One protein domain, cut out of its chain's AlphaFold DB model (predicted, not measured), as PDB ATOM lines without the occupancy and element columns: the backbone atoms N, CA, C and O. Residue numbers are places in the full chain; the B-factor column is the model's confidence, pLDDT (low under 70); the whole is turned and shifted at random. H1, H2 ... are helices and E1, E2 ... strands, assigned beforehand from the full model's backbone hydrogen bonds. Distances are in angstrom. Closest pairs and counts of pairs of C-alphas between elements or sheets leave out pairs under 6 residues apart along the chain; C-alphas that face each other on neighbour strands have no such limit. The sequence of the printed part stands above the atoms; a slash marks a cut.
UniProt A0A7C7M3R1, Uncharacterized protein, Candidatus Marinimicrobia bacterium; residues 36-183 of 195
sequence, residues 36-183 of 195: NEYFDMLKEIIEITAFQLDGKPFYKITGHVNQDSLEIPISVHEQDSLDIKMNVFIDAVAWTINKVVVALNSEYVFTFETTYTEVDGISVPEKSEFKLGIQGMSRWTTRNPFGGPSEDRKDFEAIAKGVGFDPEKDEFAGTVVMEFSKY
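AT A GLANCE: This is residues 36 to 183 of the 195 residues of an uncharacterized protein of Candidatus Marinimicrobia bacterium (UniProt A0A7C7M3R1). The model is one twisted wall of seven antiparallel strands, with the short helix H1 over one face and the still shorter H2 only grazing the sheet. Past the end of the wall where E6 stops and E7 starts, a long loop and the small helix H3 extend the shape along its longest axis. The printed part has 148 residues, with elements in the order H1 E1 E2 H2 E3 E4 E5 E6 H3 E7, and is mostly strand; across the sheet the strands run E1 E2 E3 E4 E5 E6 E7. It is only just loose, close to compact, with a radius of gyration of the C-alphas of 18.0 A, and it is elongated, spanning 56 by 36 by 30 A.

IN THESE COORDINATES: Begin with the longest strand, E6, residues 122 to 135: find C-alpha 122 at (38.150, 2.985, -24.508) and run 38.0 A to C-alpha 135. On one side of it look for E5, residues 107 to 119, 36.8 A, then E4, residues 96 to 104, 24.7 A, E3, residues 84 to 91, 23.5 A, E2, residues 56 to 65, 27.4 A, and E1, residues 42 to 53, 24.0 A, which bends by 71 degrees at residue 46. On the other side is E7, residues 171 to 179, 26.2 A, ending at (34.894, -10.502, -34.542). The helices are H1, residues 36 to 41, starting at (26.434, -6.371, -15.745), H2, residues 67 to 70, and H3, residues 156 to 160.

HOW THE PARTS SIT: E3, E4, E5 and E6 form a meander, each strand the antiparallel neighbour of the one before. Look at N 113 and O 129 for E5 and E6, 2.9 A, and at N 100 and O 112 for E4 and E5, 2.8 A. Edge strand E7 pairs with E6 through N 130 and O 176, 2.8 A. Toward the other edge strand, E1, look within hydrogen-bond range at N 87 and O 101 for E3 and E4, 2.8 A, at N 61 and O 88 for E2 and E3, 2.9 A, and at N 49 and O 60 for the hairpin of E1 and E2, 2.9 A. H1 lies over E3 at a height over the sheet of 8.7 A, along the strands at 14 degrees on the local plane. H1 and H2 are close but not clearly touching, with the C-alphas of Met 41 and Ser 69 closest at 5.6 A. H3 is not on the sheet; its closest C-alpha to E7 is that of Ala 160, 7.6 A from that of Phe 172. In H1 and H3 every O i to N i+4 pair is within hydrogen-bond range; H2 is too short for one.

THE WHOLE: The two C-alphas farthest apart, of Gly 55 and Ser 150, are 57.0 A apart. The printed part has no cut; the links H2 to E3 and E6 to H3 are long. Expect low confidence, pLDDT under 70, at residues 67 to 82, residue 106 and residues 133 to 173.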
ATOM      1  N   ASN A  36      27.276  -6.148 -16.922       79.94
ATOM      2  CA  ASN A  36      26.434  -6.371 -15.745       79.94
ATOM      3  C   ASN A  36      25.547  -7.606 -15.881       79.94
ATOM      4  O   ASN A  36      25.233  -8.211 -14.865       79.94
ATOM      5  N   GLU A  37      25.245  -8.040 -17.109       80.62
ATOM      6  CA  GLU A  37      24.482  -9.267 -17.350       80.62
ATOM      7  C   GLU A  37      25.111 -10.476 -16.643       80.62
ATOM      8  O   GLU A  37      24.393 -11.294 -16.081       80.62
ATOM      9  N   TYR A  38      26.446 -10.566 -16.583       84.44
ATOM     10  CA  TYR A  38      27.112 -11.651 -15.859       84.44
ATOM     11  C   TYR A  38      26.910 -11.547 -14.348       84.44
ATOM     12  O   TYR A  38      26.716 -12.557 -13.679       84.44
ATOM     13  N   PHE A  39      26.941 -10.341 -13.787       86.94
ATOM     14  CA  PHE A  39      26.718 -10.156 -12.354       86.94
ATOM     15  C   PHE A  39      25.252 -10.393 -11.976       86.94
ATOM     16  O   PHE A  39      24.998 -10.994 -10.939       86.94
ATOM     17  N   ASP A  40      24.309 -10.030 -12.847       84.88
ATOM     18  CA  ASP A  40      22.873 -10.268 -12.656       84.88
ATOM     19  C   ASP A  40      22.507 -11.767 -12.720       84.88
ATOM     20  O   ASP A  40      21.490 -12.198 -12.173       84.88
ATOM     21  N   MET A  41      23.345 -12.592 -13.361       82.88
ATOM     22  CA  MET A  41      23.200 -14.053 -13.352       82.88
ATOM     23  C   MET A  41      23.600 -14.685 -12.011       82.88
ATOM     24  O   MET A  41      23.141 -15.789 -11.697       82.88
ATOM     25  N   LEU A  42      24.447 -14.022 -11.215       87.69
ATOM     26  CA  LEU A  42      24.856 -14.519  -9.904       87.69
ATOM     27  C   LEU A  42      23.732 -14.317  -8.887       87.69
ATOM     28  O   LEU A  42      23.341 -13.197  -8.574       87.69
ATOM     29  N   LYS A  43      23.256 -15.419  -8.309       87.56
ATOM     30  CA  LYS A  43      22.349 -15.394  -7.157       87.56
ATOM     31  C   LYS A  43      23.098 -15.029  -5.878       87.56
ATOM     32  O   LYS A  43      22.601 -14.266  -5.056       87.56
ATOM     33  N   GLU A  44      24.281 -15.606  -5.707       91.19
ATOM     34  CA  GLU A  44      25.154 -15.351  -4.566       91.19
ATOM     35  C   GLU A  44      26.621 -15.486  -4.959       91.19
ATOM     36  O   GLU A  44      26.983 -16.314  -5.796       91.19
ATOM     37  N   ILE A  45      27.469 -14.673  -4.333       93.81
ATOM     38  CA  ILE A  45      28.921 -14.752  -4.476       93.81
ATOM     39  C   ILE A  45      29.452 -15.679  -3.383       93.81
ATOM     40  O   ILE A  45      29.213 -15.453  -2.200       93.81
ATOM     41  N   ILE A  46      30.191 -16.706  -3.794       94.75
ATOM     42  CA  ILE A  46      30.825 -17.694  -2.916       94.75
ATOM     43  C   ILE A  46      32.233 -17.227  -2.538       94.75
ATOM     44  O   ILE A  46      32.645 -17.330  -1.387       94.75
ATOM     45  N   GLU A  47      32.990 -16.734  -3.520       96.56
ATOM     46  CA  GLU A  47      34.406 -16.419  -3.355       96.56
ATOM     47  C   GLU A  47      34.831 -15.294  -4.303       96.56
ATOM     48  O   GLU A  47      34.385 -15.228  -5.448       96.56
ATOM     49  N   ILE A  48      35.748 -14.442  -3.842       96.94
ATOM     50  CA  ILE A  48      36.505 -13.527  -4.695       96.94
ATOM     51  C   ILE A  48      37.990 -13.772  -4.438       96.94
ATOM     52  O   ILE A  48      38.475 -13.562  -3.326       96.94
ATOM     53  N   THR A  49      38.716 -14.190  -5.469       97.56
ATOM     54  CA  THR A  49      40.146 -14.502  -5.383       97.56
ATOM     55  C   THR A  49      40.939 -13.563  -6.283       97.56
ATOM     56  O   THR A  49      40.612 -13.398  -7.458       97.56
ATOM     57  N   ALA A  50      42.012 -12.973  -5.759       97.25
ATOM     58  CA  ALA A  50      43.009 -12.284  -6.573       97.25
ATOM     59  C   ALA A  50      44.103 -13.271  -6.997       97.25
ATOM     60  O   ALA A  50      44.554 -14.084  -6.190       97.25
ATOM     61  N   PHE A  51      44.544 -13.199  -8.249       96.12
ATOM     62  CA  PHE A  51      45.627 -14.031  -8.766       96.12
ATOM     63  C   PHE A  51      46.409 -13.291  -9.855       96.12
ATOM     64  O   PHE A  51      46.037 -12.193 -10.268       96.12
ATOM     65  N   GLN A  52      47.522 -13.871 -10.302       94.81
ATOM     66  CA  GLN A  52      48.281 -13.354 -11.438       94.81
ATOM     67  C   GLN A  52      48.297 -14.371 -12.570       94.81
ATOM     68  O   GLN A  52      48.475 -15.565 -12.335       94.81
ATOM     69  N   LEU A  53      48.147 -13.877 -13.793       89.25
ATOM     70  CA  LEU A  53      48.291 -14.645 -15.022       89.25
ATOM     71  C   LEU A  53      49.294 -13.911 -15.908       89.25
ATOM     72  O   LEU A  53      49.098 -12.735 -16.209       89.25
ATOM     73  N   ASP A  54      50.395 -14.575 -16.261       90.12
ATOM     74  CA  ASP A  54      51.480 -14.004 -17.073       90.12
ATOM     75  C   ASP A  54      51.989 -12.641 -16.558       90.12
ATOM     76  O   ASP A  54      52.249 -11.709 -17.319       90.12
ATOM     77  N   GLY A  55      52.092 -12.504 -15.231       89.69
ATOM     78  CA  GLY A  55      52.536 -11.277 -14.558       89.69
ATOM     79  C   GLY A  55      51.496 -10.150 -14.506       89.69
ATOM     80  O   GLY A  55      51.780  -9.093 -13.943       89.69
ATOM     81  N   LYS A  56      50.290 -10.357 -15.046       92.62
ATOM     82  CA  LYS A  56      49.173  -9.411 -14.957       92.62
ATOM     83  C   LYS A  56      48.231  -9.779 -13.806       92.62
ATOM     84  O   LYS A  56      47.952 -10.965 -13.618       92.62
ATOM     85  N   PRO A  57      47.733  -8.803 -13.030       97.19
ATOM     86  CA  PRO A  57      46.792  -9.058 -11.946       97.19
ATOM     87  C   PRO A  57      45.370  -9.300 -12.472       97.19
ATOM     88  O   PRO A  57      44.876  -8.564 -13.324       97.19
ATOM     89  N   PHE A  58      44.698 -10.299 -11.906       97.50
ATOM     90  CA  PHE A  58      43.313 -10.649 -12.202       97.50
ATOM     91  C   PHE A  58      42.510 -10.883 -10.921       97.50
ATOM     92  O   PHE A  58      43.044 -11.316  -9.895       97.50
ATOM     93  N   TYR A  59      41.199 -10.672 -11.017       97.50
ATOM     94  CA  TYR A  59      40.224 -11.162 -10.049       97.50
ATOM     95  C   TYR A  59      39.411 -12.308 -10.647       97.50
ATOM     96  O   TYR A  59      39.052 -12.278 -11.823       97.50
ATOM     97  N   LYS A  60      39.098 -13.307  -9.826       96.94
ATOM     98  CA  LYS A  60      38.119 -14.356 -10.114       96.94
ATOM     99  C   LYS A  60      36.979 -14.231  -9.112       96.94
ATOM    100  O   LYS A  60      37.219 -14.327  -7.912       96.94
ATOM    101  N   ILE A  61      35.760 -14.043  -9.603       96.25
ATOM    102  CA  ILE A  61      34.538 -14.058  -8.794       96.25
ATOM    103  C   ILE A  61      33.825 -15.379  -9.056       96.25
ATOM    104  O   ILE A  61      33.452 -15.656 -10.194       96.25
ATOM    105  N   THR A  62      33.641 -16.175  -8.011       95.31
ATOM    106  CA  THR A  62      32.920 -17.448  -8.051       95.31
ATOM    107  C   THR A  62      31.571 -17.270  -7.366       95.31
ATOM    108  O   THR A  62      31.518 -16.753  -6.250       95.31
ATOM    109  N   GLY A  63      30.484 -17.730  -7.976       93.06
ATOM    110  CA  GLY A  63      29.161 -17.662  -7.358       93.06
ATOM    111  C   GLY A  63      28.173 -18.690  -7.894       93.06
ATOM    112  O   GLY A  63      28.419 -19.296  -8.939       93.06
ATOM    113  N   HIS A  64      27.067 -18.891  -7.177       90.38
ATOM    114  CA  HIS A  64      25.966 -19.718  -7.665       90.38
ATOM    115  C   HIS A  64      25.104 -18.922  -8.638       90.38
ATOM    116  O   HIS A  64      24.842 -17.733  -8.437       90.38
ATOM    117  N   VAL A  65      24.643 -19.591  -9.687       84.19
ATOM    118  CA  VAL A  65      23.821 -18.985 -10.733       84.19
ATOM    119  C   VAL A  65      22.347 -19.177 -10.403       84.19
ATOM    120  O   VAL A  65      21.937 -20.234  -9.921       84.19
ATOM    121  N   ASN A  66      21.528 -18.163 -10.667       71.88
ATOM    122  CA  ASN A  66      20.085 -18.358 -10.675       71.88
ATOM    123  C   ASN A  66      19.707 -19.229 -11.888       71.88
ATOM    124  O   ASN A  66      19.932 -18.824 -13.026       71.88
ATOM    125  N   GLN A  67      19.144 -20.417 -11.651       63.06
ATOM    126  CA  GLN A  67      18.781 -21.371 -12.707       63.06
ATOM    127  C   GLN A  67      17.860 -20.743 -13.767       63.06
ATOM    128  O   GLN A  67      18.041 -21.000 -14.956       63.06
ATOM    129  N   ASP A  68      16.949 -19.856 -13.354       59.84
ATOM    130  CA  ASP A  68      16.045 -19.150 -14.268       59.84
ATOM    131  C   ASP A  68      16.786 -18.134 -15.156       59.84
ATOM    132  O   ASP A  68      16.392 -17.908 -16.299       59.84
ATOM    133  N   SER A  69      17.900 -17.564 -14.675       57.56
ATOM    134  CA  SER A  69      18.710 -16.590 -15.425       57.56
ATOM    135  C   SER A  69      19.496 -17.212 -16.576       57.56
ATOM    136  O   SER A  69      20.024 -16.488 -17.419       57.56
ATOM    137  N   LEU A  70      19.607 -18.541 -16.624       57.69
ATOM    138  CA  LEU A  70      20.269 -19.224 -17.730       57.69
ATOM    139  C   LEU A  70      19.356 -19.376 -18.948       57.69
ATOM    140  O   LEU A  70      19.870 -19.543 -20.048       57.69
ATOM    141  N   GLU A  71      18.028 -19.322 -18.775       53.09
ATOM    142  CA  GLU A  71      17.034 -19.601 -19.830       53.09
ATOM    143  C   GLU A  71      17.287 -20.932 -20.587       53.09
ATOM    144  O   GLU A  71      16.724 -21.165 -21.657       53.09
ATOM    145  N   ILE A  72      18.121 -21.833 -20.049       50.56
ATOM    146  CA  ILE A  72      18.394 -23.144 -20.644       50.56
ATOM    147  C   ILE A  72      17.315 -24.102 -20.126       50.56
ATOM    148  O   ILE A  72      17.196 -24.266 -18.909       50.56
ATOM    149  N   PRO A  73      16.527 -24.762 -20.997       44.47
ATOM    150  CA  PRO A  73      15.434 -25.645 -20.594       44.47
ATOM    151  C   PRO A  73      15.955 -26.999 -20.077       44.47
ATOM    152  O   PRO A  73      15.658 -28.049 -20.644       44.47
ATOM    153  N   ILE A  74      16.744 -26.994 -19.001       48.59
ATOM    154  CA  ILE A  74      17.247 -28.208 -18.353       48.59
ATOM    155  C   ILE A  74      16.222 -28.648 -17.304       48.59
ATOM    156  O   ILE A  74      15.981 -27.950 -16.320       48.59
ATOM    157  N   SER A  75      15.598 -29.806 -17.521       44.19
ATOM    158  CA  SER A  75      14.727 -30.471 -16.544       44.19
ATOM    159  C   SER A  75      15.494 -31.663 -15.976       44.19
ATOM    160  O   SER A  75      15.850 -32.589 -16.708       44.19
ATOM    161  N   VAL A  76      15.779 -31.648 -14.677       47.97
ATOM    162  CA  VAL A  76      16.489 -32.745 -14.003       47.97
ATOM    163  C   VAL A  76      15.542 -33.428 -13.026       47.97
ATOM    164  O   VAL A  76      14.620 -32.803 -12.503       47.97
ATOM    165  N   HIS A  77      15.716 -34.739 -12.854       45.66
ATOM    166  CA  HIS A  77      14.959 -35.529 -11.891       45.66
ATOM    167  C   HIS A  77      15.101 -34.927 -10.481       45.66
ATOM    168  O   HIS A  77      16.194 -34.533 -10.086       45.66
ATOM    169  N   GLU A  78      13.999 -34.874  -9.723       46.03
ATOM    170  CA  GLU A  78      13.820 -34.132  -8.455       46.03
ATOM    171  C   GLU A  78      14.817 -34.454  -7.313       46.03
ATOM    172  O   GLU A  78      14.729 -33.852  -6.245       46.03
ATOM    173  N   GLN A  79      15.758 -35.385  -7.501       43.09
ATOM    174  CA  GLN A  79      16.728 -35.808  -6.483       43.09
ATOM    175  C   GLN A  79      18.133 -35.211  -6.627       43.09
ATOM    176  O   GLN A  79      18.871 -35.230  -5.644       43.09
ATOM    177  N   ASP A  80      18.487 -34.623  -7.774       50.09
ATOM    178  CA  ASP A  80      19.798 -33.992  -7.964       50.09
ATOM    179  C   ASP A  80      19.672 -32.469  -7.829       50.09
ATOM    180  O   ASP A  80      19.174 -31.783  -8.723       50.09
ATOM    181  N   SER A  81      20.121 -31.907  -6.703       54.59
ATOM    182  CA  SER A  81      20.266 -30.454  -6.580       54.59
ATOM    183  C   SER A  81      21.306 -29.971  -7.591       54.59
ATOM    184  O   SER A  81      22.481 -30.326  -7.484       54.59
ATOM    185  N   LEU A  82      20.881 -29.175  -8.570       63.41
ATOM    186  CA  LEU A  82      21.764 -28.599  -9.580       63.41
ATOM    187  C   LEU A  82      22.643 -27.525  -8.941       63.41
ATOM    188  O   LEU A  82      22.194 -26.405  -8.700       63.41
ATOM    189  N   ASP A  83      23.899 -27.868  -8.667       74.50
ATOM    190  CA  ASP A  83      24.909 -26.904  -8.251       74.50
ATOM    191  C   ASP A  83      25.495 -26.239  -9.500       74.50
ATOM    192  O   ASP A  83      26.422 -26.754 -10.136       74.50
ATOM    193  N   ILE A  84      24.896 -25.113  -9.891       82.81
ATOM    194  CA  ILE A  84      25.373 -24.313 -11.015       82.81
ATOM    195  C   ILE A  84      26.266 -23.197 -10.491       82.81
ATOM    196  O   ILE A  84      25.807 -22.280  -9.806       82.81
ATOM    197  N   LYS A  85      27.537 -23.244 -10.878       89.12
ATOM    198  CA  LYS A  85      28.557 -22.269 -10.496       89.12
ATOM    199  C   LYS A  85      29.042 -21.495 -11.702       89.12
ATOM    200  O   LYS A  85      29.291 -22.062 -12.764       89.12
ATOM    201  N   MET A  86      29.251 -20.201 -11.511       91.06
ATOM    202  CA  MET A  86      29.887 -19.334 -12.489       91.06
ATOM    203  C   MET A  86      31.171 -18.740 -11.926       91.06
ATOM    204  O   MET A  86      31.214 -18.311 -10.776       91.06
ATOM    205  N   ASN A  87      32.201 -18.697 -12.767       93.69
ATOM    206  CA  ASN A  87      33.448 -17.990 -12.526       93.69
ATOM    207  C   ASN A  87      33.557 -16.825 -13.513       93.69
ATOM    208  O   ASN A  87      33.527 -17.049 -14.724       93.69
ATOM    209  N   VAL A  88      33.723 -15.608 -13.006       94.75
ATOM    210  CA  VAL A  88      33.950 -14.389 -13.793       94.75
ATOM    211  C   VAL A  88      35.386 -13.928 -13.572       94.75
ATOM    212  O   VAL A  88      35.794 -13.699 -12.435       94.75
ATOM    213  N   PHE A  89      36.155 -13.801 -14.650       95.50
ATOM    214  CA  PHE A  89      37.562 -13.413 -14.630       95.50
ATOM    215  C   PHE A  89      37.725 -11.985 -15.151       95.50
ATOM    216  O   PHE A  89      37.323 -11.681 -16.278       95.50
ATOM    217  N   ILE A  90      38.331 -11.128 -14.331       95.94
ATOM    218  CA  ILE A  90      38.426  -9.682 -14.552       95.94
ATOM    219  C   ILE A  90      39.898  -9.271 -14.580       95.94
ATOM    220  O   ILE A  90      40.604  -9.496 -13.596       95.94
ATOM    221  N   ASP A  91      40.357  -8.658 -15.673       95.00
ATOM    222  CA  ASP A  91      41.669  -7.999 -15.734       95.00
ATOM    223  C   ASP A  91      41.651  -6.773 -14.809       95.00
ATOM    224  O   ASP A  91      40.853  -5.854 -14.998       95.00
ATOM    225  N   ALA A  92      42.517  -6.756 -13.791       95.00
ATOM    226  CA  ALA A  92      42.530  -5.706 -12.770       95.00
ATOM    227  C   ALA A  92      43.249  -4.415 -13.214       95.00
ATOM    228  O   ALA A  92      43.256  -3.429 -12.477       95.00
ATOM    229  N   VAL A  93      43.868  -4.412 -14.398       92.62
ATOM    230  CA  VAL A  93      44.481  -3.231 -15.016       92.62
ATOM    231  C   VAL A  93      43.476  -2.562 -15.948       92.62
ATOM    232  O   VAL A  93      43.203  -1.372 -15.811       92.62
ATOM    233  N   ALA A  94      42.908  -3.333 -16.878       91.50
ATOM    234  CA  ALA A  94      41.977  -2.828 -17.886       91.50
ATOM    235  C   ALA A  94      40.519  -2.757 -17.396       91.50
ATOM    236  O   ALA A  94      39.691  -2.123 -18.047       91.50
ATOM    237  N   TRP A  95      40.192  -3.408 -16.273       92.31
ATOM    238  CA  TRP A  95      38.829  -3.543 -15.742       92.31
ATOM    239  C   TRP A  95      37.842  -4.141 -16.753       92.31
ATOM    240  O   TRP A  95      36.696  -3.710 -16.873       92.31
ATOM    241  N   THR A  96      38.294  -5.163 -17.483       91.88
ATOM    242  CA  THR A  96      37.489  -5.885 -18.481       91.88
ATOM    243  C   THR A  96      37.194  -7.310 -18.026       91.88
ATOM    244  O   THR A  96      37.968  -7.892 -17.270       91.88
ATOM    245  N   ILE A  97      36.068  -7.877 -18.471       93.31
ATOM    246  CA  ILE A  97      35.715  -9.280 -18.210       93.31
ATOM    247  C   ILE A  97      36.241 -10.125 -19.367       93.31
ATOM    248  O   ILE A  97      35.646 -10.170 -20.441       93.31
ATOM    249  N   ASN A  98      37.364 -10.806 -19.164       92.62
ATOM    250  CA  ASN A  98      38.034 -11.541 -20.242       92.62
ATOM    251  C   ASN A  98      37.525 -12.966 -20.394       92.62
ATOM    252  O   ASN A  98      37.637 -13.545 -21.472       92.62
ATOM    253  N   LYS A  99      36.998 -13.545 -19.314       92.44
ATOM    254  CA  LYS A  99      36.508 -14.915 -19.326       92.44
ATOM    255  C   LYS A  99      35.356 -15.097 -18.350       92.44
ATOM    256  O   LYS A  99      35.406 -14.615 -17.223       92.44
ATOM    257  N   VAL A 100      34.343 -15.833 -18.778       91.31
ATOM    258  CA  VAL A 100      33.238 -16.311 -17.949       91.31
ATOM    259  C   VAL A 100      33.097 -17.803 -18.180       91.31
ATOM    260  O   VAL A 100      33.132 -18.262 -19.319       91.31
ATOM    261  N   VAL A 101      32.973 -18.569 -17.104       88.81
ATOM    262  CA  VAL A 101      32.844 -20.025 -17.160       88.81
ATOM    263  C   VAL A 101      31.671 -20.441 -16.299       88.81
ATOM    264  O   VAL A 101      31.671 -20.141 -15.108       88.81
ATOM    265  N   VAL A 102      30.716 -21.159 -16.881       85.25
ATOM    266  CA  VAL A 102      29.597 -21.759 -16.149       85.25
ATOM    267  C   VAL A 102      29.768 -23.266 -16.129       85.25
ATOM    268  O   VAL A 102      30.014 -23.883 -17.167       85.25
ATOM    269  N   ALA A 103      29.649 -23.846 -14.943       82.56
ATOM    270  CA  ALA A 103      29.728 -25.274 -14.709       82.56
ATOM    271  C   ALA A 103      28.504 -25.754 -13.925       82.56
ATOM    272  O   ALA A 103      28.037 -25.070 -13.016       82.56
ATOM    273  N   LEU A 104      28.020 -26.944 -14.263       77.06
ATOM    274  CA  LEU A 104      26.978 -27.666 -13.548       77.06
ATOM    275  C   LEU A 104      27.611 -28.901 -12.911       77.06
ATOM    276  O   LEU A 104      28.184 -29.721 -13.618       77.06
ATOM    277  N   ASN A 105      27.528 -29.047 -11.587       72.44
ATOM    278  CA  ASN A 105      28.078 -30.202 -10.861       72.44
ATOM    279  C   ASN A 105      29.552 -30.519 -11.217       72.44
ATOM    280  O   ASN A 105      29.979 -31.670 -11.197       72.44
ATOM    281  N   SER A 106      30.348 -29.478 -11.493       68.75
ATOM    282  CA  SER A 106      31.753 -29.538 -11.949       68.75
ATOM    283  C   SER A 106      31.984 -29.922 -13.419       68.75
ATOM    284  O   SER A 106      33.138 -29.976 -13.842       68.75
ATOM    285  N   GLU A 107      30.935 -30.112 -14.218       70.81
ATOM    286  CA  GLU A 107      31.032 -30.219 -15.677       70.81
ATOM    287  C   GLU A 107      30.849 -28.834 -16.305       70.81
ATOM    288  O   GLU A 107      29.898 -28.115 -15.992       70.81
ATOM    289  N   TYR A 108      31.776 -28.416 -17.170       70.88
ATOM    290  CA  TYR A 108      31.636 -27.149 -17.886       70.88
ATOM    291  C   TYR A 108      30.421 -27.217 -18.806       70.88
ATOM    292  O   TYR A 108      30.253 -28.201 -19.509       70.88
ATOM    293  N   VAL A 109      29.594 -26.174 -18.782       74.38
ATOM    294  CA  VAL A 109      28.409 -26.032 -19.639       74.38
ATOM    295  C   VAL A 109      28.740 -25.069 -20.767       74.38
ATOM    296  O   VAL A 109      28.591 -25.385 -21.941       74.38
ATOM    297  N   PHE A 110      29.248 -23.883 -20.429       77.12
ATOM    298  CA  PHE A 110      29.754 -22.962 -21.436       77.12
ATOM    299  C   PHE A 110      30.885 -22.084 -20.918       77.12
ATOM    300  O   PHE A 110      31.054 -21.853 -19.719       77.12
ATOM    301  N   THR A 111      31.657 -21.572 -21.866       82.88
ATOM    302  CA  THR A 111      32.714 -20.589 -21.658       82.88
ATOM    303  C   THR A 111      32.505 -19.424 -22.614       82.88
ATOM    304  O   THR A 111      32.253 -19.624 -23.800       82.88
ATOM    305  N   PHE A 112      32.642 -18.209 -22.102       86.94
ATOM    306  CA  PHE A 112      32.690 -16.989 -22.892       86.94
ATOM    307  C   PHE A 112      34.054 -16.337 -22.689       86.94
ATOM    308  O   PHE A 112      34.402 -15.983 -21.568       86.94
ATOM    309  N   GLU A 113      34.839 -16.198 -23.749       90.06
ATOM    310  CA  GLU A 113      36.159 -15.561 -23.724       90.06
ATOM    311  C   GLU A 113      36.127 -14.317 -24.606       90.06
ATOM    312  O   GLU A 113      35.610 -14.364 -25.717       90.06
ATOM    313  N   THR A 114      36.646 -13.188 -24.121       91.50
ATOM    314  CA  THR A 114      36.713 -11.937 -24.890       91.50
ATOM    315  C   THR A 114      38.093 -11.308 -24.803       91.50
ATOM    316  O   THR A 114      38.626 -11.069 -23.716       91.50
ATOM    317  N   THR A 115      38.661 -11.014 -25.970       93.50
ATOM    318  CA  THR A 115      39.817 -10.129 -26.106       93.50
ATOM    319  C   THR A 115      39.339  -8.719 -26.395       93.50
ATOM    320  O   THR A 115      38.299  -8.511 -27.023       93.50
ATOM    321  N   TYR A 116      40.106  -7.744 -25.922       93.19
ATOM    322  CA  TYR A 116      39.780  -6.332 -26.035       93.19
ATOM    323  C   TYR A 116      40.886  -5.602 -26.788       93.19
ATOM    324  O   TYR A 116      42.059  -5.957 -26.688       93.19
ATOM    325  N   THR A 117      40.488  -4.560 -27.504       94.25
ATOM    326  CA  THR A 117      41.369  -3.586 -28.145       94.25
ATOM    327  C   THR A 117      40.993  -2.182 -27.681       94.25
ATOM    328  O   THR A 117      39.922  -1.978 -27.107       94.25
ATOM    329  N   GLU A 118      41.866  -1.206 -27.903       93.62
ATOM    330  CA  GLU A 118      41.612   0.186 -27.533       93.62
ATOM    331  C   GLU A 118      41.169   0.996 -28.754       93.62
ATOM    332  O   GLU A 118      41.819   0.979 -29.800       93.62
ATOM    333  N   VAL A 119      40.065   1.732 -28.614       93.81
ATOM    334  CA  VAL A 119      39.585   2.703 -29.606       93.81
ATOM    335  C   VAL A 119      39.230   3.993 -28.879       93.81
ATOM    336  O   VAL A 119      38.404   3.983 -27.968       93.81
ATOM    337  N   ASP A 120      39.869   5.099 -29.265       91.50
ATOM    338  CA  ASP A 120      39.720   6.423 -28.643       91.50
ATOM    339  C   ASP A 120      39.843   6.398 -27.101       91.50
ATOM    340  O   ASP A 120      39.080   7.049 -26.387       91.50
ATOM    341  N   GLY A 121      40.795   5.614 -26.575       89.75
ATOM    342  CA  GLY A 121      41.047   5.471 -25.134       89.75
ATOM    343  C   GLY A 121      40.040   4.593 -24.380       89.75
ATOM    344  O   GLY A 121      40.048   4.569 -23.151       89.75
ATOM    345  N   ILE A 122      39.154   3.884 -25.089       89.00
ATOM    346  CA  ILE A 122      38.150   2.985 -24.508       89.00
ATOM    347  C   ILE A 122      38.474   1.544 -24.902       89.00
ATOM    348  O   ILE A 122      38.636   1.237 -26.082       89.00
ATOM    349  N   SER A 123      38.517   0.645 -23.913       90.62
ATOM    350  CA  SER A 123      38.610  -0.798 -24.159       90.62
ATOM    351  C   SER A 123      37.290  -1.322 -24.720       90.62
ATOM    352  O   SER A 123      36.259  -1.295 -24.048       90.62
ATOM    353  N   VAL A 124      37.326  -1.811 -25.954       90.19
ATOM    354  CA  VAL A 124      36.183  -2.396 -26.661       90.19
ATOM    355  C   VAL A 124      36.493  -3.841 -27.055       90.19
ATOM    356  O   VAL A 124      37.664  -4.170 -27.257       90.19
ATOM    357  N   PRO A 125      35.490  -4.731 -27.145       91.62
ATOM    358  CA  PRO A 125      35.716  -6.096 -27.607       91.62
ATOM    359  C   PRO A 125      36.394  -6.117 -28.981       91.62
ATOM    360  O   PRO A 125      36.038  -5.370 -29.880       91.62
ATOM    361  N   GLU A 126      37.378  -6.978 -29.172       93.44
ATOM    362  CA  GLU A 126      37.964  -7.251 -30.488       93.44
ATOM    363  C   GLU A 126      37.425  -8.575 -31.021       93.44
ATOM    364  O   GLU A 126      37.002  -8.690 -32.175       93.44
ATOM    365  N   LYS A 127      37.390  -9.579 -30.146       92.44
ATOM    366  CA  LYS A 127      36.898 -10.909 -30.455       92.44
ATOM    367  C   LYS A 127      36.252 -11.513 -29.223       92.44
ATOM    368  O   LYS A 127      36.848 -11.503 -28.152       92.44
ATOM    369  N   SER A 128      35.076 -12.098 -29.407       89.88
ATOM    370  CA  SER A 128      34.407 -12.898 -28.385       89.88
ATOM    371  C   SER A 128      34.167 -14.306 -28.908       89.88
ATOM    372  O   SER A 128      33.681 -14.498 -30.022       89.88
ATOM    373  N   GLU A 129      34.513 -15.296 -28.102       86.31
ATOM    374  CA  GLU A 129      34.337 -16.706 -28.399       86.31
ATOM    375  C   GLU A 129      33.442 -17.335 -27.333       86.31
ATOM    376  O   GLU A 129      33.785 -17.381 -26.152       86.31
ATOM    377  N   PHE A 130      32.282 -17.817 -27.766       82.50
ATOM    378  CA  PHE A 130      31.356 -18.575 -26.944       82.50
ATOM    379  C   PHE A 130      31.481 -20.052 -27.298       82.50
ATOM    380  O   PHE A 130      31.205 -20.450 -28.429       82.50
ATOM    381  N   LYS A 131      31.904 -20.854 -26.325       77.56
ATOM    382  CA  LYS A 131      32.005 -22.309 -26.418       77.56
ATOM    383  C   LYS A 131      30.915 -22.896 -25.543       77.56
ATOM    384  O   LYS A 131      30.959 -22.733 -24.329       77.56
ATOM    385  N   LEU A 132      29.956 -23.564 -26.158       73.69
ATOM    386  CA  LEU A 132      28.969 -24.399 -25.490       73.69
ATOM    387  C   LEU A 132      29.465 -25.835 -25.623       73.69
ATOM    388  O   LEU A 132      29.733 -26.285 -26.732       73.69
ATOM    389  N   GLY A 133      29.647 -26.512 -24.503       64.75
ATOM    390  CA  GLY A 133      30.158 -27.872 -24.451       64.75
ATOM    391  C   GLY A 133      29.464 -28.553 -23.299       64.75
ATOM    392  O   GLY A 133      29.729 -28.178 -22.170       64.75
ATOM    393  N   ILE A 134      28.555 -29.480 -23.566       63.03
ATOM    394  CA  ILE A 134      27.890 -30.253 -22.522       63.03
ATOM    395  C   ILE A 134      28.211 -31.715 -22.775       63.03
ATOM    396  O   ILE A 134      27.799 -32.251 -23.802       63.03
ATOM    397  N   GLN A 135      28.926 -32.341 -21.846       53.31
ATOM    398  CA  GLN A 135      29.069 -33.795 -21.775       53.31
ATOM    399  C   GLN A 135      27.948 -34.365 -20.901       53.31
ATOM    400  O   GLN A 135      27.457 -33.682 -20.008       53.31
ATOM    401  N   GLY A 136      27.508 -35.596 -21.160       52.00
ATOM    402  CA  GLY A 136      26.481 -36.232 -20.332       52.00
ATOM    403  C   GLY A 136      25.049 -35.757 -20.613       52.00
ATOM    404  O   GLY A 136      24.185 -35.912 -19.743       52.00
ATOM    405  N   MET A 137      24.778 -35.157 -21.784       54.28
ATOM    406  CA  MET A 137      23.456 -34.603 -22.112       54.28
ATOM    407  C   MET A 137      22.325 -35.633 -22.075       54.28
ATOM    408  O   MET A 137      21.191 -35.254 -21.787       54.28
ATOM    409  N   SER A 138      22.588 -36.918 -22.319       52.69
ATOM    410  CA  SER A 138      21.575 -37.975 -22.268       52.69
ATOM    411  C   SER A 138      20.989 -38.146 -20.865       52.69
ATOM    412  O   SER A 138      19.922 -38.735 -20.702       52.69
ATOM    413  N   ARG A 139      21.681 -37.652 -19.830       52.88
ATOM    414  CA  ARG A 139      21.192 -37.631 -18.444       52.88
ATOM    415  C   ARG A 139      20.196 -36.500 -18.196       52.88
ATOM    416  O   ARG A 139      19.559 -36.476 -17.146       52.88
ATOM    417  N   TRP A 140      20.087 -35.541 -19.112       50.81
ATOM    418  CA  TRP A 140      19.274 -34.343 -18.947       50.81
ATOM    419  C   TRP A 140      17.999 -34.480 -19.773       50.81
ATOM    420  O   TRP A 140      18.030 -34.792 -20.962       50.81
ATOM    421  N   THR A 141      16.847 -34.231 -19.153       44.75
ATOM    422  CA  THR A 141      15.576 -34.208 -19.883       44.75
ATOM    423  C   THR A 141      15.247 -32.769 -20.258       44.75
ATOM    424  O   THR A 141      15.393 -31.858 -19.448       44.75
ATOM    425  N   THR A 142      14.811 -32.524 -21.488       41.44
ATOM    426  CA  THR A 142      14.293 -31.208 -21.874       41.44
ATOM    427  C   THR A 142      12.771 -31.238 -21.837       41.44
ATOM    428  O   THR A 142      12.130 -32.149 -22.364       41.44
ATOM    429  N   ARG A 143      12.159 -30.238 -21.195       39.56
ATOM    430  CA  ARG A 143      10.748 -29.922 -21.439       39.56
ATOM    431  C   ARG A 143      10.660 -29.289 -22.821       39.56
ATOM    432  O   ARG A 143      11.431 -28.383 -23.124       39.56
ATOM    433  N   ASN A 144       9.730 -29.760 -23.649       39.19
ATOM    434  CA  ASN A 144       9.458 -29.155 -24.949       39.19
ATOM    435  C   ASN A 144       9.077 -27.671 -24.734       39.19
ATOM    436  O   ASN A 144       8.036 -27.424 -24.123       39.19
ATOM    437  N   PRO A 145       9.865 -26.685 -25.208       35.81
ATOM    438  CA  PRO A 145       9.617 -25.264 -24.931       35.81
ATOM    439  C   PRO A 145       8.325 -24.723 -25.570       35.81
ATOM    440  O   PRO A 145       7.925 -23.598 -25.287       35.81
ATOM    441  N   PHE A 146       7.652 -25.529 -26.401       36.78
ATOM    442  CA  PHE A 146       6.376 -25.206 -27.047       36.78
ATOM    443  C   PHE A 146       5.250 -26.212 -26.742       36.78
ATOM    444  O   PHE A 146       4.169 -26.096 -27.316       36.78
ATOM    445  N   GLY A 147       5.487 -27.207 -25.877       34.25
ATOM    446  CA  GLY A 147       4.527 -28.278 -25.588       34.25
ATOM    447  C   GLY A 147       3.693 -27.998 -24.340       34.25
ATOM    448  O   GLY A 147       4.225 -27.630 -23.295       34.25
ATOM    449  N   GLY A 148       2.375 -28.190 -24.437       32.78
ATOM    450  CA  GLY A 148       1.481 -28.158 -23.276       32.78
ATOM    451  C   GLY A 148       1.794 -29.276 -22.264       32.78
ATOM    452  O   GLY A 148       2.529 -30.209 -22.592       32.78
ATOM    453  N   PRO A 149       1.211 -29.237 -21.047       43.06
ATOM    454  CA  PRO A 149       1.525 -30.141 -19.924       43.06
ATOM    455  C   PRO A 149       1.307 -31.649 -20.175       43.06
ATOM    456  O   PRO A 149       1.523 -32.450 -19.269       43.06
ATOM    457  N   SER A 150       0.892 -32.045 -21.378       39.53
ATOM    458  CA  SER A 150       0.548 -33.412 -21.768       39.53
ATOM    459  C   SER A 150       1.163 -33.875 -23.098       39.53
ATOM    460  O   SER A 150       0.756 -34.921 -23.591       39.53
ATOM    461  N   GLU A 151       2.089 -33.131 -23.717       39.75
ATOM    462  CA  GLU A 151       2.754 -33.606 -24.943       39.75
ATOM    463  C   GLU A 151       3.978 -34.478 -24.642       39.75
ATOM    464  O   GLU A 151       4.883 -34.091 -23.898       39.75
ATOM    465  N   ASP A 152       3.987 -35.661 -25.258       40.44
ATOM    466  CA  ASP A 152       5.048 -36.654 -25.160       40.44
ATOM    467  C   ASP A 152       6.423 -36.079 -25.521       40.44
ATOM    468  O   ASP A 152       6.604 -35.337 -26.493       40.44
ATOM    469  N   ARG A 153       7.404 -36.471 -24.700       46.12
ATOM    470  CA  ARG A 153       8.831 -36.159 -24.814       46.12
ATOM    471  C   ARG A 153       9.300 -36.505 -26.228       46.12
ATOM    472  O   ARG A 153       9.399 -37.679 -26.570       46.12
ATOM    473  N   LYS A 154       9.585 -35.506 -27.063       40.97
ATOM    474  CA  LYS A 154      10.297 -35.751 -28.322       40.97
ATOM    475  C   LYS A 154      11.776 -35.929 -28.010       40.97
ATOM    476  O   LYS A 154      12.351 -35.091 -27.319       40.97
ATOM    477  N   ASP A 155      12.361 -37.008 -28.527       47.47
ATOM    478  CA  ASP A 155      13.775 -37.341 -28.369       47.47
ATOM    479  C   ASP A 155      14.654 -36.153 -28.774       47.47
ATOM    480  O   ASP A 155      14.795 -35.821 -29.954       47.47
ATOM    481  N   PHE A 156      15.248 -35.504 -27.773       47.91
ATOM    482  CA  PHE A 156      16.180 -34.390 -27.938       47.91
ATOM    483  C   PHE A 156      17.337 -34.765 -28.881       47.91
ATOM    484  O   PHE A 156      17.805 -33.927 -29.648       47.91
ATOM    485  N   GLU A 157      17.704 -36.051 -28.927       47.03
ATOM    486  CA  GLU A 157      18.663 -36.629 -29.875       47.03
ATOM    487  C   GLU A 157      18.346 -36.327 -31.348       47.03
ATOM    488  O   GLU A 157      19.261 -36.101 -32.142       47.03
ATOM    489  N   ALA A 158      17.066 -36.303 -31.737       48.56
ATOM    490  CA  ALA A 158      16.661 -36.052 -33.121       48.56
ATOM    491  C   ALA A 158      16.867 -34.584 -33.528       48.56
ATOM    492  O   ALA A 158      17.190 -34.301 -34.682       48.56
ATOM    493  N   ILE A 159      16.722 -33.653 -32.578       47.19
ATOM    494  CA  ILE A 159      17.002 -32.225 -32.778       47.19
ATOM    495  C   ILE A 159      18.520 -31.989 -32.728       47.19
ATOM    496  O   ILE A 159      19.063 -31.271 -33.565       47.19
ATOM    497  N   ALA A 160      19.212 -32.650 -31.797       48.62
ATOM    498  CA  ALA A 160      20.629 -32.460 -31.505       48.62
ATOM    499  C   ALA A 160      21.561 -32.996 -32.617       48.62
ATOM    500  O   ALA A 160      22.561 -32.351 -32.950       48.62
ATOM    501  N   LYS A 161      21.208 -34.113 -33.278       51.88
ATOM    502  CA  LYS A 161      21.978 -34.683 -34.408       51.88
ATOM    503  C   LYS A 161      22.159 -33.719 -35.590       51.88
ATOM    504  O   LYS A 161      23.113 -33.861 -36.348       51.88
ATOM    505  N   GLY A 162      21.282 -32.725 -35.748       47.53
ATOM    506  CA  GLY A 162      21.382 -31.712 -36.807       47.53
ATOM    507  C   GLY A 162      22.297 -30.520 -36.491       47.53
ATOM    508  O   GLY A 162      22.560 -29.715 -37.383       47.53
ATOM    509  N   VAL A 163      22.765 -30.378 -35.244       51.69
ATOM    510  CA  VAL A 163      23.391 -29.139 -34.733       51.69
ATOM    511  C   VAL A 163      24.748 -29.338 -34.040       51.69
ATOM    512  O   VAL A 163      25.263 -28.390 -33.457       51.69
ATOM    513  N   GLY A 164      25.366 -30.520 -34.159       52.19
ATOM    514  CA  GLY A 164      26.719 -30.788 -33.636       52.19
ATOM    515  C   GLY A 164      26.781 -31.683 -32.395       52.19
ATOM    516  O   GLY A 164      27.786 -31.673 -31.693       52.19
ATOM    517  N   PHE A 165      25.723 -32.448 -32.121       56.81
ATOM    518  CA  PHE A 165      25.733 -33.494 -31.098       56.81
ATOM    519  C   PHE A 165      26.467 -34.747 -31.583       56.81
ATOM    520  O   PHE A 165      26.146 -35.273 -32.653       56.81
ATOM    521  N   ASP A 166      27.413 -35.230 -30.782       59.06
ATOM    522  CA  ASP A 166      28.078 -36.520 -30.948       59.06
ATOM    523  C   ASP A 166      27.403 -37.553 -30.022       59.06
ATOM    524  O   ASP A 166      27.657 -37.557 -28.813       59.06
ATOM    525  N   PRO A 167      26.530 -38.427 -30.559       57.12
ATOM    526  CA  PRO A 167      25.808 -39.413 -29.761       57.12
ATOM    527  C   PRO A 167      26.712 -40.514 -29.192       57.12
ATOM    528  O   PRO A 167      26.312 -41.171 -28.238       57.12
ATOM    529  N   GLU A 168      27.912 -40.740 -29.744       59.09
ATOM    530  CA  GLU A 168      28.844 -41.738 -29.196       59.09
ATOM    531  C   GLU A 168      29.569 -41.219 -27.950       59.09
ATOM    532  O   GLU A 168      29.957 -42.002 -27.084       59.09
ATOM    533  N   LYS A 169      29.736 -39.897 -27.852       59.16
ATOM    534  CA  LYS A 169      30.377 -39.225 -26.712       59.16
ATOM    535  C   LYS A 169      29.390 -38.602 -25.735       59.16
ATOM    536  O   LYS A 169      29.820 -38.102 -24.700       59.16
ATOM    537  N   ASP A 170      28.099 -38.640 -26.066       59.62
ATOM    538  CA  ASP A 170      27.040 -37.935 -25.348       59.62
ATOM    539  C   ASP A 170      27.393 -36.453 -25.116       59.62
ATOM    540  O   ASP A 170      27.293 -35.914 -24.011       59.62
ATOM    541  N   GLU A 171      27.892 -35.808 -26.176       61.72
ATOM    542  CA  GLU A 171      28.461 -34.464 -26.113       61.72
ATOM    543  C   GLU A 171      27.803 -33.540 -27.138       61.72
ATOM    544  O   GLU A 171      27.718 -33.855 -28.326       61.72
ATOM    545  N   PHE A 172      27.363 -32.364 -26.697       62.38
ATOM    546  CA  PHE A 172      27.050 -31.255 -27.594       62.38
ATOM    547  C   PHE A 172      28.137 -30.204 -27.500       62.38
ATOM    548  O   PHE A 172      28.342 -29.631 -26.434       62.38
ATOM    549  N   ALA A 173      28.787 -29.925 -28.629       67.12
ATOM    550  CA  ALA A 173      29.827 -28.915 -28.728       67.12
ATOM    551  C   ALA A 173      29.497 -27.917 -29.846       67.12
ATOM    552  O   ALA A 173      29.361 -28.274 -31.016       67.12
ATOM    553  N   GLY A 174      29.386 -26.642 -29.486       71.25
ATOM    554  CA  GLY A 174      29.139 -25.543 -30.407       71.25
ATOM    555  C   GLY A 174      30.042 -24.360 -30.093       71.25
ATOM    556  O   GLY A 174      30.116 -23.915 -28.950       71.25
ATOM    557  N   THR A 175      30.688 -23.810 -31.120       78.62
ATOM    558  CA  THR A 175      31.497 -22.593 -30.987       78.62
ATOM    559  C   THR A 175      30.902 -21.476 -31.829       78.62
ATOM    560  O   THR A 175      30.734 -21.619 -33.043       78.62
ATOM    561  N   VAL A 176      30.621 -20.342 -31.193       80.88
ATOM    562  CA  VAL A 176      30.258 -19.091 -31.859       80.88
ATOM    563  C   VAL A 176      31.403 -18.105 -31.685       80.88
ATOM    564  O   VAL A 176      31.816 -17.808 -30.568       80.88
ATOM    565  N   VAL A 177      31.908 -17.583 -32.802       86.31
ATOM    566  CA  VAL A 177      32.980 -16.582 -32.820       86.31
ATOM    567  C   VAL A 177      32.430 -15.273 -33.370       86.31
ATOM    568  O   VAL A 177      31.880 -15.239 -34.471       86.31
ATOM    569  N   MET A 178      32.613 -14.198 -32.612       87.44
ATOM    570  CA  MET A 178      32.281 -12.832 -32.997       87.44
ATOM    571  C   MET A 178      33.569 -12.029 -33.123       87.44
ATOM    572  O   MET A 178      34.378 -12.007 -32.202       87.44
ATOM    573  N   GLU A 179      33.758 -11.383 -34.269       91.94
ATOM    574  CA  GLU A 179      34.894 -10.502 -34.542       91.94
ATOM    575  C   GLU A 179      34.358  -9.091 -34.765       91.94
ATOM    576  O   GLU A 179      33.528  -8.868 -35.655       91.94
ATOM    577  N   PHE A 180      34.832  -8.145 -33.965       91.62
ATOM    578  CA  PHE A 180      34.350  -6.777 -33.967       91.62
ATOM    579  C   PHE A 180      35.342  -5.861 -34.676       91.62
ATOM    580  O   PHE A 180      36.557  -5.996 -34.563       91.62
ATOM    581  N   SER A 181      34.827  -4.921 -35.464       92.94
ATOM    582  CA  SER A 181      35.662  -3.987 -36.220       92.94
ATOM    583  C   SER A 181      34.890  -2.723 -36.577       92.94
ATOM    584  O   SER A 181      33.663  -2.687 -36.484       92.94
ATOM    585  N   LYS A 182      35.614  -1.693 -37.040       94.44
ATOM    586  CA  LYS A 182      35.051  -0.409 -37.500       94.44
ATOM    587  C   LYS A 182      34.240   0.322 -36.424       94.44
ATOM    588  O   LYS A 182      33.191   0.901 -36.712       94.44
ATOM    589  N   TYR A 183      34.747   0.296 -35.196       93.94
ATOM    590  CA  TYR A 183      34.160   1.008 -34.072       93.94
ATOM    591  C   TYR A 183      34.001   2.502 -34.361       93.94
ATOM    592  O   TYR A 183      34.893   3.151 -34.901       93.94
TER     593      TYR A 183